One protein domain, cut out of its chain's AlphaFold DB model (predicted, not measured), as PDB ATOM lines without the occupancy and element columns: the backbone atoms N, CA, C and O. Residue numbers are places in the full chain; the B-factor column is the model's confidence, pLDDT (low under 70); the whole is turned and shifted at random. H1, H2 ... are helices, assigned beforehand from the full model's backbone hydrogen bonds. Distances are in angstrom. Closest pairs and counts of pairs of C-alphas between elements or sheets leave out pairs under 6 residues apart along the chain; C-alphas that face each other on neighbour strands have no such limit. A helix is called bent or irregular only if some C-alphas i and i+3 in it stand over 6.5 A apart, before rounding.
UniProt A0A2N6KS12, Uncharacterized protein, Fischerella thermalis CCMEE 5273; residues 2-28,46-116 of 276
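Overview. This is residues 2 to 28 and 46 to 116 of the 276 residues of an uncharacterized protein of Fischerella thermalis CCMEE 5273 (UniProt A0A2N6KS12). Four helices make an up-and-down bundle: H1 and H2 lie side by side, and the hairpin of H3 and H4 packs obliquely on that pair. The printed part has 98 residues, no named strand, and is all helix. It is compact, radius of gyration of the C-alphas 13.7 A, spanning 41 by 27 by 21 A.

Arrangement. H1, residues 3 to 28, touches H2, residues 50 to 71, with residues 10 to 21 alone; closest C-alphas Val 14 and Val 60, 7.0 A; shallow tilt, 5 degrees, opposite ways. H3, residues 74 to 94, and H4, residues 97 to 115, form a hairpin; closest C-alphas Thr 81 and Ala 115, 6.2 A; shallow tilt, 2 degrees. H4 touches H2 with residues 106 to 114 alone; closest C-alphas Leu 61 and Val 114, 6.8 A; steep tilt, 38 degrees. Every O i to N i+4 pair is within hydrogen-bond range in H1 and H3, 16 of 18 in H2, 13 of 15 in H4.

Along the chain. H1, 38.6 A long, begins at C-alpha 3 (53.816, -24.973, -32.770). H2 measures 29.8 A, H3 30.7 A; H4, 26.1 A, ends at C-alpha 115 (45.135, -10.308, -26.174). H2 is irregular, C-alphas 56 and 59 being 7.1 A apart; H4 only just, C-alphas 102 and 105 6.9 A.

Size, cuts and confidence. Residues 29 to 45 are not printed; C-alphas 28 and 46 are 8.0 A apart. The pLDDT is under 70 in 27 residues, among them 62 to 76.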
ATOM      1  N   ASN A   2      54.698 -29.564 -33.941       75.56
ATOM      2  CA  ASN A   2      54.681 -28.261 -34.630       75.56
ATOM      3  C   ASN A   2      53.848 -27.231 -33.837       75.56
ATOM      4  O   ASN A   2      52.707 -27.523 -33.485       75.56
ATOM      5  N   GLU A   3      54.414 -26.061 -33.556       69.62
ATOM      6  CA  GLU A   3      53.816 -24.973 -32.770       69.62
ATOM      7  C   GLU A   3      52.476 -24.494 -33.342       69.62
ATOM      8  O   GLU A   3      51.499 -24.347 -32.611       69.62
ATOM      9  N   ALA A   4      52.362 -24.423 -34.671       69.69
ATOM     10  CA  ALA A   4      51.094 -24.127 -35.335       69.69
ATOM     11  C   ALA A   4      49.983 -25.127 -34.956       69.69
ATOM     12  O   ALA A   4      48.831 -24.743 -34.767       69.69
ATOM     13  N   ARG A   5      50.324 -26.413 -34.777       76.62
ATOM     14  CA  ARG A   5      49.363 -27.454 -34.382       76.62
ATOM     15  C   ARG A   5      48.874 -27.256 -32.948       76.62
ATOM     16  O   ARG A   5      47.706 -27.523 -32.679       76.62
ATOM     17  N   LEU A   6      49.749 -26.807 -32.049       75.69
ATOM     18  CA  LEU A   6      49.386 -26.485 -30.668       75.69
ATOM     19  C   LEU A   6      48.406 -25.310 -30.623       75.69
ATOM     20  O   LEU A   6      47.352 -25.429 -30.002       75.69
ATOM     21  N   ILE A   7      48.700 -24.238 -31.363       72.31
ATOM     22  CA  ILE A   7      47.833 -23.056 -31.463       72.31
ATOM     23  C   ILE A   7      46.453 -23.434 -32.023       72.31
ATOM     24  O   ILE A   7      45.428 -23.027 -31.479       72.31
ATOM     25  N   THR A   8      46.390 -24.275 -33.061       76.75
ATOM     26  CA  THR A   8      45.105 -24.751 -33.603       76.75
ATOM     27  C   THR A   8      44.327 -25.610 -32.604       76.75
ATOM     28  O   THR A   8      43.121 -25.431 -32.450       76.75
ATOM     29  N   GLN A   9      44.991 -26.541 -31.911       80.69
ATOM     30  CA  GLN A   9      44.341 -27.375 -30.892       80.69
ATOM     31  C   GLN A   9      43.796 -26.536 -29.738       80.69
ATOM     32  O   GLN A   9      42.721 -26.830 -29.215       80.69
ATOM     33  N   PHE A  10      44.524 -25.490 -29.362       77.44
ATOM     34  CA  PHE A  10      44.095 -24.538 -28.357       77.44
ATOM     35  C   PHE A  10      42.849 -23.767 -28.793       77.44
ATOM     36  O   PHE A  10      41.831 -23.829 -28.104       77.44
ATOM     37  N   ALA A  11      42.894 -23.124 -29.963       78.56
ATOM     38  CA  ALA A  11      41.753 -22.393 -30.506       78.56
ATOM     39  C   ALA A  11      40.505 -23.288 -30.567       78.56
ATOM     40  O   ALA A  11      39.429 -22.890 -30.130       78.56
ATOM     41  N   PHE A  12      40.659 -24.545 -31.003       83.69
ATOM     42  CA  PHE A  12      39.565 -25.514 -31.008       83.69
ATOM     43  C   PHE A  12      38.981 -25.774 -29.610       83.69
ATOM     44  O   PHE A  12      37.762 -25.797 -29.458       83.69
ATOM     45  N   ARG A  13      39.820 -25.954 -28.579       84.06
ATOM     46  CA  ARG A  13      39.351 -26.149 -27.193       84.06
ATOM     47  C   ARG A  13      38.574 -24.940 -26.682       84.06
ATOM     48  O   ARG A  13      37.540 -25.130 -26.051       84.06
ATOM     49  N   VAL A  14      39.052 -23.733 -26.980       82.56
ATOM     50  CA  VAL A  14      38.387 -22.482 -26.598       82.56
ATOM     51  C   VAL A  14      37.009 -22.383 -27.252       82.56
ATOM     52  O   VAL A  14      36.013 -22.250 -26.545       82.56
ATOM     53  N   TYR A  15      36.917 -22.540 -28.575       86.06
ATOM     54  CA  TYR A  15      35.630 -22.468 -29.276       86.06
ATOM     55  C   TYR A  15      34.669 -23.583 -28.874       86.06
ATOM     56  O   TYR A  15      33.481 -23.322 -28.700       86.06
ATOM     57  N   LYS A  16      35.166 -24.807 -28.664       86.50
ATOM     58  CA  LYS A  16      34.339 -25.902 -28.151       86.50
ATOM     59  C   LYS A  16      33.753 -25.552 -26.784       86.50
ATOM     60  O   LYS A  16      32.564 -25.733 -26.573       86.50
ATOM     61  N   LYS A  17      34.564 -24.998 -25.879       83.75
ATOM     62  CA  LYS A  17      34.102 -24.605 -24.548       83.75
ATOM     63  C   LYS A  17      33.073 -23.471 -24.602       83.75
ATOM     64  O   LYS A  17      32.110 -23.519 -23.846       83.75
ATOM     65  N   ILE A  18      33.244 -22.491 -25.496       82.75
ATOM     66  CA  ILE A  18      32.232 -21.446 -25.744       82.75
ATOM     67  C   ILE A  18      30.907 -22.076 -26.177       82.75
ATOM     68  O   ILE A  18      29.866 -21.729 -25.626       82.75
ATOM     69  N   LEU A  19      30.947 -23.006 -27.139       82.50
ATOM     70  CA  LEU A  19      29.751 -23.699 -27.618       82.50
ATOM     71  C   LEU A  19      29.080 -24.497 -26.498       82.50
ATOM     72  O   LEU A  19      27.880 -24.349 -26.313       82.50
ATOM     73  N   ASP A  20      29.844 -25.243 -25.695       83.31
ATOM     74  CA  ASP A  20      29.303 -26.000 -24.559       83.31
ATOM     75  C   ASP A  20      28.570 -25.084 -23.551       83.31
ATOM     76  O   ASP A  20      27.557 -25.476 -22.975       83.31
ATOM     77  N   ILE A  21      29.079 -23.868 -23.305       77.56
ATOM     78  CA  ILE A  21      28.447 -22.885 -22.404       77.56
ATOM     79  C   ILE A  21      27.178 -22.315 -23.041       77.56
ATOM     80  O   ILE A  21      26.136 -22.258 -22.386       77.56
ATOM     81  N   TYR A  22      27.256 -21.925 -24.314       76.50
ATOM     82  CA  TYR A  22      26.121 -21.396 -25.065       76.50
ATOM     83  C   TYR A  22      24.976 -22.415 -25.161       76.50
ATOM     84  O   TYR A  22      23.818 -22.076 -24.913       76.50
ATOM     85  N   GLU A  23      25.284 -23.681 -25.451       77.00
ATOM     86  CA  GLU A  23      24.293 -24.757 -25.532       77.00
ATOM     87  C   GLU A  23      23.581 -24.965 -24.192       77.00
ATOM     88  O   GLU A  23      22.354 -25.043 -24.167       77.00
ATOM     89  N   LYS A  24      24.303 -24.947 -23.065       74.38
ATOM     90  CA  LYS A  24      23.685 -25.039 -21.729       74.38
ATOM     91  C   LYS A  24      22.695 -23.905 -21.460       74.38
ATOM     92  O   LYS A  24      21.574 -24.169 -21.040       74.38
ATOM     93  N   HIS A  25      23.076 -22.668 -21.773       65.75
ATOM     94  CA  HIS A  25      22.234 -21.494 -21.529       65.75
ATOM     95  C   HIS A  25      21.030 -21.419 -22.473       65.75
ATOM     96  O   HIS A  25      19.948 -21.009 -22.067       65.75
ATOM     97  N   SER A  26      21.174 -21.862 -23.724       59.66
ATOM     98  CA  SER A  26      20.049 -21.904 -24.671       59.66
ATOM     99  C   SER A  26      18.970 -22.929 -24.291       59.66
ATOM    100  O   SER A  26      17.801 -22.735 -24.625       59.66
ATOM    101  N   VAL A  27      19.329 -23.988 -23.556       53.44
ATOM    102  CA  VAL A  27      18.376 -24.982 -23.032       53.44
ATOM    103  C   VAL A  27      17.582 -24.433 -21.837       53.44
ATOM    104  O   VAL A  27      16.401 -24.755 -21.703       53.44
ATOM    105  N   GLU A  28      18.178 -23.568 -21.013       51.72
ATOM    106  CA  GLU A  28      17.535 -22.984 -19.822       51.72
ATOM    107  C   GLU A  28      16.489 -21.895 -20.133       51.72
ATOM    108  O   GLU A  28      15.587 -21.667 -19.330       51.72
ATOM    109  N   GLY A  46      19.941 -15.371 -23.057       49.56
ATOM    110  CA  GLY A  46      20.902 -16.494 -23.093       49.56
ATOM    111  C   GLY A  46      22.376 -16.075 -23.100       49.56
ATOM    112  O   GLY A  46      23.242 -16.801 -23.594       49.56
ATOM    113  N   ILE A  47      22.661 -14.882 -22.580       55.75
ATOM    114  CA  ILE A  47      24.021 -14.430 -22.290       55.75
ATOM    115  C   ILE A  47      24.313 -14.835 -20.830       55.75
ATOM    116  O   ILE A  47      23.606 -14.347 -19.947       55.75
ATOM    117  N   PRO A  48      25.283 -15.730 -20.558       57.16
ATOM    118  CA  PRO A  48      25.660 -16.174 -19.223       57.16
ATOM    119  C   PRO A  48      26.153 -14.990 -18.413       57.16
ATOM    120  O   PRO A  48      26.613 -13.985 -18.972       57.16
ATOM    121  N   GLU A  49      26.158 -15.142 -17.091       64.56
ATOM    122  CA  GLU A  49      26.965 -14.233 -16.295       64.56
ATOM    123  C   GLU A  49      28.420 -14.305 -16.769       64.56
ATOM    124  O   GLU A  49      29.013 -15.376 -16.925       64.56
ATOM    125  N   ILE A  50      29.014 -13.133 -16.996       64.81
ATOM    126  CA  ILE A  50      30.408 -12.998 -17.433       64.81
ATOM    127  C   ILE A  50      31.382 -13.720 -16.487       64.81
ATOM    128  O   ILE A  50      32.450 -14.154 -16.910       64.81
ATOM    129  N   THR A  51      30.981 -13.889 -15.226       64.00
ATOM    130  CA  THR A  51      31.671 -14.649 -14.182       64.00
ATOM    131  C   THR A  51      31.798 -16.126 -14.554       64.00
ATOM    132  O   THR A  51      32.906 -16.656 -14.530       64.00
ATOM    133  N   GLU A  52      30.722 -16.794 -14.974       71.12
ATOM    134  CA  GLU A  52      30.755 -18.206 -15.373       71.12
ATOM    135  C   GLU A  52      31.609 -18.417 -16.625       71.12
ATOM    136  O   GLU A  52      32.401 -19.365 -16.693       71.12
ATOM    137  N   LEU A  53      31.484 -17.512 -17.602       72.56
ATOM    138  CA  LEU A  53      32.297 -17.540 -18.815       72.56
ATOM    139  C   LEU A  53      33.787 -17.379 -18.480       72.56
ATOM    140  O   LEU A  53      34.613 -18.142 -18.987       72.56
ATOM    141  N   ALA A  54      34.121 -16.438 -17.591       70.50
ATOM    142  CA  ALA A  54      35.482 -16.214 -17.121       70.50
ATOM    143  C   ALA A  54      36.043 -17.443 -16.399       70.50
ATOM    144  O   ALA A  54      37.067 -17.964 -16.832       70.50
ATOM    145  N   TYR A  55      35.347 -17.974 -15.391       74.69
ATOM    146  CA  TYR A  55      35.791 -19.161 -14.650       74.69
ATOM    147  C   TYR A  55      35.932 -20.399 -15.542       74.69
ATOM    148  O   TYR A  55      36.862 -21.191 -15.395       74.69
ATOM    149  N   SER A  56      35.015 -20.585 -16.493       74.69
ATOM    150  CA  SER A  56      35.017 -21.758 -17.369       74.69
ATOM    151  C   SER A  56      36.137 -21.739 -18.406       74.69
ATOM    152  O   SER A  56      36.597 -22.807 -18.825       74.69
ATOM    153  N   LEU A  57      36.538 -20.551 -18.859       74.38
ATOM    154  CA  LEU A  57      37.593 -20.373 -19.855       74.38
ATOM    155  C   LEU A  57      38.968 -20.147 -19.223       74.38
ATOM    156  O   LEU A  57      39.975 -20.461 -19.857       74.38
ATOM    157  N   GLU A  58      39.020 -19.661 -17.985       73.00
ATOM    158  CA  GLU A  58      40.248 -19.298 -17.277       73.00
ATOM    159  C   GLU A  58      41.321 -20.396 -17.290       73.00
ATOM    160  O   GLU A  58      42.431 -20.095 -17.719       73.00
ATOM    161  N   PRO A  59      41.041 -21.672 -16.957       73.31
ATOM    162  CA  PRO A  59      42.072 -22.711 -16.968       73.31
ATOM    163  C   PRO A  59      42.670 -22.951 -18.356       73.31
ATOM    164  O   PRO A  59      43.841 -23.299 -18.491       73.31
ATOM    165  N   VAL A  60      41.858 -22.787 -19.403       73.00
ATOM    166  CA  VAL A  60      42.303 -22.949 -20.787       73.00
ATOM    167  C   VAL A  60      43.196 -21.764 -21.155       73.00
ATOM    168  O   VAL A  60      44.310 -21.967 -21.632       73.00
ATOM    169  N   LEU A  61      42.749 -20.544 -20.861       70.81
ATOM    170  CA  LEU A  61      43.458 -19.300 -21.165       70.81
ATOM    171  C   LEU A  61      44.775 -19.148 -20.378       70.81
ATOM    172  O   LEU A  61      45.779 -18.764 -20.973       70.81
ATOM    173  N   LEU A  62      44.808 -19.517 -19.092       67.31
ATOM    174  CA  LEU A  62      45.995 -19.431 -18.230       67.31
ATOM    175  C   LEU A  62      47.124 -20.344 -18.700       67.31
ATOM    176  O   LEU A  62      48.239 -19.878 -18.912       67.31
ATOM    177  N   VAL A  63      46.827 -21.627 -18.946       68.88
ATOM    178  CA  VAL A  63      47.817 -22.590 -19.468       68.88
ATOM    179  C   VAL A  63      48.445 -22.070 -20.759       68.88
ATOM    180  O   VAL A  63      49.619 -22.306 -21.039       68.88
ATOM    181  N   PHE A  64      47.657 -21.353 -21.551       65.19
ATOM    182  CA  PHE A  64      48.108 -20.794 -22.806       65.19
ATOM    183  C   PHE A  64      48.996 -19.558 -22.619       65.19
ATOM    184  O   PHE A  64      50.081 -19.492 -23.200       65.19
ATOM    185  N   GLN A  65      48.573 -18.601 -21.791       63.97
ATOM    186  CA  GLN A  65      49.381 -17.424 -21.468       63.97
ATOM    187  C   GLN A  65      50.722 -17.839 -20.843       63.97
ATOM    188  O   GLN A  65      51.770 -17.372 -21.287       63.97
ATOM    189  N   GLU A  66      50.720 -18.787 -19.901       67.00
ATOM    190  CA  GLU A  66      51.934 -19.305 -19.261       67.00
ATOM    191  C   GLU A  66      52.896 -19.959 -20.260       67.00
ATOM    192  O   GLU A  66      54.094 -19.675 -20.236       67.00
ATOM    193  N   GLN A  67      52.396 -20.797 -21.176       66.19
ATOM    194  CA  GLN A  67      53.238 -21.448 -22.186       66.19
ATOM    195  C   GLN A  67      53.976 -20.433 -23.062       66.19
ATOM    196  O   GLN A  67      55.162 -20.614 -23.348       66.19
ATOM    197  N   HIS A  68      53.306 -19.347 -23.447       64.31
ATOM    198  CA  HIS A  68      53.916 -18.339 -24.306       64.31
ATOM    199  C   HIS A  68      54.828 -17.373 -23.549       64.31
ATOM    200  O   HIS A  68      55.919 -17.086 -24.045       64.31
ATOM    201  N   VAL A  69      54.470 -16.984 -22.322       63.25
ATOM    202  CA  VAL A  69      55.353 -16.222 -21.423       63.25
ATOM    203  C   VAL A  69      56.656 -16.988 -21.161       63.25
ATOM    204  O   VAL A  69      57.741 -16.420 -21.279       63.25
ATOM    205  N   ILE A  70      56.578 -18.298 -20.890       61.66
ATOM    206  CA  ILE A  70      57.760 -19.152 -20.680       61.66
ATOM    207  C   ILE A  70      58.584 -19.288 -21.967       61.66
ATOM    208  O   ILE A  70      59.814 -19.245 -21.920       61.66
ATOM    209  N   SER A  71      57.927 -19.427 -23.122       61.88
ATOM    210  CA  SER A  71      58.615 -19.570 -24.414       61.88
ATOM    211  C   SER A  71      59.330 -18.298 -24.883       61.88
ATOM    212  O   SER A  71      60.204 -18.382 -25.744       61.88
ATOM    213  N   ARG A  72      58.954 -17.124 -24.345       66.00
ATOM    214  CA  ARG A  72      59.339 -15.788 -24.840       66.00
ATOM    215  C   ARG A  72      59.059 -15.576 -26.333       66.00
ATOM    216  O   ARG A  72      59.598 -14.641 -26.931       66.00
ATOM    217  N   ASP A  73      58.223 -16.418 -26.943       69.25
ATOM    218  CA  ASP A  73      57.842 -16.277 -28.340       69.25
ATOM    219  C   ASP A  73      56.561 -15.456 -28.476       69.25
ATOM    220  O   ASP A  73      55.443 -15.960 -28.625       69.25
ATOM    221  N   TRP A  74      56.751 -14.139 -28.455       69.38
ATOM    222  CA  TRP A  74      55.684 -13.176 -28.687       69.38
ATOM    223  C   TRP A  74      55.073 -13.301 -30.091       69.38
ATOM    224  O   TRP A  74      53.922 -12.905 -30.284       69.38
ATOM    225  N   ARG A  75      55.787 -13.884 -31.073       68.81
ATOM    226  CA  ARG A  75      55.255 -14.087 -32.436       68.81
ATOM    227  C   ARG A  75      54.084 -15.050 -32.416       68.81
ATOM    228  O   ARG A  75      53.105 -14.832 -33.127       68.81
ATOM    229  N   SER A  76      54.154 -16.065 -31.569       69.12
ATOM    230  CA  SER A  76      53.091 -17.053 -31.411       69.12
ATOM    231  C   SER A  76      51.841 -16.456 -30.766       69.12
ATOM    232  O   SER A  76      50.729 -16.743 -31.217       69.12
ATOM    233  N   LEU A  77      52.004 -15.524 -29.817       70.50
ATOM    234  CA  LEU A  77      50.893 -14.731 -29.276       70.50
ATOM    235  C   LEU A  77      50.249 -13.844 -30.361       70.50
ATOM    236  O   LEU A  77      49.025 -13.842 -30.527       70.50
ATOM    237  N   GLY A  78      51.063 -13.141 -31.156       72.69
ATOM    238  CA  GLY A  78      50.592 -12.322 -32.282       72.69
ATOM    239  C   GLY A  78      49.890 -13.134 -33.381       72.69
ATOM    240  O   GLY A  78      48.848 -12.729 -33.907       72.69
ATOM    241  N   PHE A  79      50.412 -14.318 -33.709       74.69
ATOM    242  CA  PHE A  79      49.801 -15.237 -34.668       74.69
ATOM    243  C   PHE A  79      48.458 -15.761 -34.166       74.69
ATOM    244  O   PHE A  79      47.486 -15.786 -34.919       74.69
ATOM    245  N   MET A  80      48.369 -16.151 -32.897       74.25
ATOM    246  CA  MET A  80      47.127 -16.665 -32.334       74.25
ATOM    247  C   MET A  80      46.048 -15.582 -32.226       74.25
ATOM    248  O   MET A  80      44.923 -15.833 -32.647       74.25
ATOM    249  N   THR A  81      46.351 -14.391 -31.698       76.75
ATOM    250  CA  THR A  81      45.361 -13.293 -31.639       76.75
ATOM    251  C   THR A  81      44.834 -12.966 -33.038       76.75
ATOM    252  O   THR A  81      43.637 -12.751 -33.233       76.75
ATOM    253  N   THR A  82      45.708 -13.034 -34.046       77.19
ATOM    254  CA  THR A  82      45.336 -12.921 -35.459       77.19
ATOM    255  C   THR A  82      44.440 -14.075 -35.925       77.19
ATOM    256  O   THR A  82      43.423 -13.826 -36.572       77.19
ATOM    257  N   GLN A  83      44.771 -15.326 -35.588       81.00
ATOM    258  CA  GLN A  83      43.958 -16.502 -35.922       81.00
ATOM    259  C   GLN A  83      42.566 -16.456 -35.287       81.00
ATOM    260  O   GLN A  83      41.582 -16.739 -35.969       81.00
ATOM    261  N   LEU A  84      42.463 -16.071 -34.013       82.44
ATOM    262  CA  LEU A  84      41.185 -15.925 -33.317       82.44
ATOM    263  C   LEU A  84      40.346 -14.811 -33.935       82.44
ATOM    264  O   LEU A  84      39.178 -15.039 -34.227       82.44
ATOM    265  N   ASN A  85      40.937 -13.650 -34.230       82.94
ATOM    266  CA  ASN A  85      40.227 -12.566 -34.914       82.94
ATOM    267  C   ASN A  85      39.673 -13.034 -36.274       82.94
ATOM    268  O   ASN A  85      38.481 -12.897 -36.545       82.94
ATOM    269  N   PHE A  86      40.494 -13.675 -37.116       83.00
ATOM    270  CA  PHE A  86      40.012 -14.192 -38.402       83.00
ATOM    271  C   PHE A  86      38.945 -15.279 -38.243       83.00
ATOM    272  O   PHE A  86      37.957 -15.280 -38.978       83.00
ATOM    273  N   THR A  87      39.103 -16.175 -37.271       86.81
ATOM    274  CA  THR A  87      38.120 -17.227 -36.991       86.81
ATOM    275  C   THR A  87      36.798 -16.625 -36.515       86.81
ATOM    276  O   THR A  87      35.751 -16.969 -37.060       86.81
ATOM    277  N   ASN A  88      36.833 -15.654 -35.599       88.75
ATOM    278  CA  ASN A  88      35.664 -14.902 -35.144       88.75
ATOM    279  C   ASN A  88      34.951 -14.226 -36.319       88.75
ATOM    280  O   ASN A  88      33.738 -14.367 -36.464       88.75
ATOM    281  N   GLN A  89      35.685 -13.553 -37.211       86.06
ATOM    282  CA  GLN A  89      35.100 -12.935 -38.403       86.06
ATOM    283  C   GLN A  89      34.429 -13.959 -39.326       86.06
ATOM    284  O   GLN A  89      33.358 -13.689 -39.873       86.06
ATOM    285  N   LEU A  90      35.042 -15.131 -39.522       88.56
ATOM    286  CA  LEU A  90      34.466 -16.202 -40.337       88.56
ATOM    287  C   LEU A  90      33.198 -16.780 -39.705       88.56
ATOM    288  O   LEU A  90      32.215 -16.963 -40.422       88.56
ATOM    289  N   ILE A  91      33.198 -17.005 -38.387       88.12
ATOM    290  CA  ILE A  91      32.016 -17.436 -37.631       88.12
ATOM    291  C   ILE A  91      30.906 -16.399 -37.799       88.12
ATOM    292  O   ILE A  91      29.842 -16.722 -38.316       88.12
ATOM    293  N   LEU A  92      31.174 -15.129 -37.474       88.31
ATOM    294  CA  LEU A  92      30.192 -14.048 -37.561       88.31
ATOM    295  C   LEU A  92      29.600 -13.915 -38.968       88.31
ATOM    296  O   LEU A  92      28.402 -13.697 -39.106       88.31
ATOM    297  N   LYS A  93      30.385 -14.097 -40.036       89.44
ATOM    298  CA  LYS A  93      29.870 -14.063 -41.419       89.44
ATOM    299  C   LYS A  93      28.850 -15.166 -41.728       89.44
ATOM    300  O   LYS A  93      28.083 -15.006 -42.674       89.44
ATOM    301  N   LYS A  94      28.849 -16.268 -40.975       90.19
ATOM    302  CA  LYS A  94      27.935 -17.408 -41.157       90.19
ATOM    303  C   LYS A  94      26.688 -17.346 -40.278       90.19
ATOM    304  O   LYS A  94      25.732 -18.051 -40.576       90.19
ATOM    305  N   LEU A  95      26.692 -16.505 -39.247       88.38
ATOM    306  CA  LEU A  95      25.582 -16.368 -38.309       88.38
ATOM    307  C   LEU A  95      24.477 -15.446 -38.842       88.38
ATOM    308  O   LEU A  95      24.735 -14.417 -39.482       88.38
ATOM    309  N   THR A  96      23.234 -15.787 -38.513       87.06
ATOM    310  CA  THR A  96      22.065 -14.914 -38.666       87.06
ATOM    311  C   THR A  96      22.178 -13.676 -37.759       87.06
ATOM    312  O   THR A  96      22.961 -13.670 -36.805       87.06
ATOM    313  N   PRO A  97      21.416 -12.594 -38.013       86.12
ATOM    314  CA  PRO A  97      21.446 -11.401 -37.162       86.12
ATOM    315  C   PRO A  97      21.180 -11.684 -35.677       86.12
ATOM    316  O   PRO A  97      21.877 -11.141 -34.825       86.12
ATOM    317  N   THR A  98      20.228 -12.568 -35.367       80.69
ATOM    318  CA  THR A  98      19.917 -12.956 -33.985       80.69
ATOM    319  C   THR A  98      21.084 -13.703 -33.346       80.69
ATOM    320  O   THR A  98      21.545 -13.316 -32.279       80.69
ATOM    321  N   GLU A  99      21.635 -14.712 -34.025       81.44
ATOM    322  CA  GLU A  99      22.791 -15.463 -33.518       81.44
ATOM    323  C   GLU A  99      24.020 -14.570 -33.315       81.44
ATOM    324  O   GLU A  99      24.768 -14.762 -32.362       81.44
ATOM    325  N   LYS A 100      24.221 -13.553 -34.166       84.62
ATOM    326  CA  LYS A 100      25.289 -12.562 -33.969       84.62
ATOM    327  C   LYS A 100      25.124 -11.813 -32.656       84.62
ATOM    328  O   LYS A 100      26.113 -11.660 -31.949       84.62
ATOM    329  N   ILE A 101      23.918 -11.352 -32.325       80.69
ATOM    330  CA  ILE A 101      23.664 -10.642 -31.062       80.69
ATOM    331  C   ILE A 101      24.027 -11.538 -29.869       80.69
ATOM    332  O   ILE A 101      24.654 -11.068 -28.924       80.69
ATOM    333  N   LEU A 102      23.702 -12.829 -29.956       79.69
ATOM    334  CA  LEU A 102      23.941 -13.801 -28.890       79.69
ATOM    335  C   LEU A 102      25.409 -14.210 -28.747       79.69
ATOM    336  O   LEU A 102      25.928 -14.260 -27.636       79.69
ATOM    337  N   LEU A 103      26.098 -14.490 -29.856       82.06
ATOM    338  CA  LEU A 103      27.447 -15.065 -29.839       82.06
ATOM    339  C   LEU A 103      28.567 -14.020 -29.847       82.06
ATOM    340  O   LEU A 103      29.660 -14.302 -29.353       82.06
ATOM    341  N   THR A 104      28.331 -12.808 -30.363       84.38
ATOM    342  CA  THR A 104      29.369 -11.759 -30.422       84.38
ATOM    343  C   THR A 104      30.002 -11.455 -29.056       84.38
ATOM    344  O   THR A 104      31.231 -11.362 -29.011       84.38
ATOM    345  N   PRO A 105      29.248 -11.347 -27.939       81.19
ATOM    346  CA  PRO A 105      29.837 -11.111 -26.620       81.19
ATOM    347  C   PRO A 105      30.873 -12.168 -26.212       81.19
ATOM    348  O   PRO A 105      31.941 -11.815 -25.721       81.19
ATOM    349  N   TYR A 106      30.612 -13.447 -26.488       81.56
ATOM    350  CA  TYR A 106      31.523 -14.548 -26.159       81.56
ATOM    351  C   TYR A 106      32.795 -14.520 -27.006       81.56
ATOM    352  O   TYR A 106      33.901 -14.694 -26.494       81.56
ATOM    353  N   LEU A 107      32.637 -14.289 -28.314       85.69
ATOM    354  CA  LEU A 107      33.762 -14.210 -29.246       85.69
ATOM    355  C   LEU A 107      34.677 -13.031 -28.896       85.69
ATOM    356  O   LEU A 107      35.899 -13.181 -28.902       85.69
ATOM    357  N   LYS A 108      34.079 -11.886 -28.540       82.69
ATOM    358  CA  LYS A 108      34.802 -10.697 -28.086       82.69
ATOM    359  C   LYS A 108      35.512 -10.944 -26.754       82.69
ATOM    360  O   LYS A 108      36.687 -10.617 -26.643       82.69
ATOM    361  N   PHE A 109      34.838 -11.574 -25.789       82.00
ATOM    362  CA  PHE A 109      35.431 -11.916 -24.495       82.00
ATOM    363  C   PHE A 109      36.703 -12.756 -24.661       82.00
ATOM    364  O   PHE A 109      37.739 -12.432 -24.089       82.00
ATOM    365  N   VAL A 110      36.656 -13.799 -25.493       81.69
ATOM    366  CA  VAL A 110      37.833 -14.638 -25.760       81.69
ATOM    367  C   VAL A 110      38.956 -13.857 -26.428       81.69
ATOM    368  O   VAL A 110      40.110 -13.999 -26.030       81.69
ATOM    369  N   GLU A 111      38.644 -13.036 -27.430       81.94
ATOM    370  CA  GLU A 111      39.657 -12.220 -28.101       81.94
ATOM    371  C   GLU A 111      40.361 -11.279 -27.112       81.94
ATOM    372  O   GLU A 111      41.587 -11.175 -27.128       81.94
ATOM    373  N   GLU A 112      39.604 -10.653 -26.208       80.94
ATOM    374  CA  GLU A 112      40.138  -9.757 -25.181       80.94
ATOM    375  C   GLU A 112      40.967 -10.496 -24.128       80.94
ATOM    376  O   GLU A 112      42.080 -10.067 -23.840       80.94
ATOM    377  N   GLN A 113      40.488 -11.623 -23.591       78.19
ATOM    378  CA  GLN A 113      41.243 -12.400 -22.595       78.19
ATOM    379  C   GLN A 113      42.551 -12.969 -23.149       78.19
ATOM    380  O   GLN A 113      43.511 -13.186 -22.416       78.19
ATOM    381  N   VAL A 114      42.593 -13.239 -24.450       77.38
ATOM    382  CA  VAL A 114      43.797 -13.740 -25.101       77.38
ATOM    383  C   VAL A 114      44.785 -12.613 -25.410       77.38
ATOM    384  O   VAL A 114      45.994 -12.814 -25.307       77.38
ATOM    385  N   ALA A 115      44.290 -11.439 -25.803       78.56
ATOM    386  CA  ALA A 115      45.135 -10.308 -26.174       78.56
ATOM    387  C   ALA A 115      45.615  -9.480 -24.969       78.56
ATOM    388  O   ALA A 115      46.653  -8.828 -25.058       78.56
ATOM    389  N   MET A 116      44.866  -9.465 -23.865       85.56
ATOM    390  CA  MET A 116      45.061  -8.531 -22.753       85.56
ATOM    391  C   MET A 116      45.280  -9.271 -21.426       85.56
ATOM    392  O   MET A 116      44.640 -10.295 -21.180       85.56
TER     393      MET A 116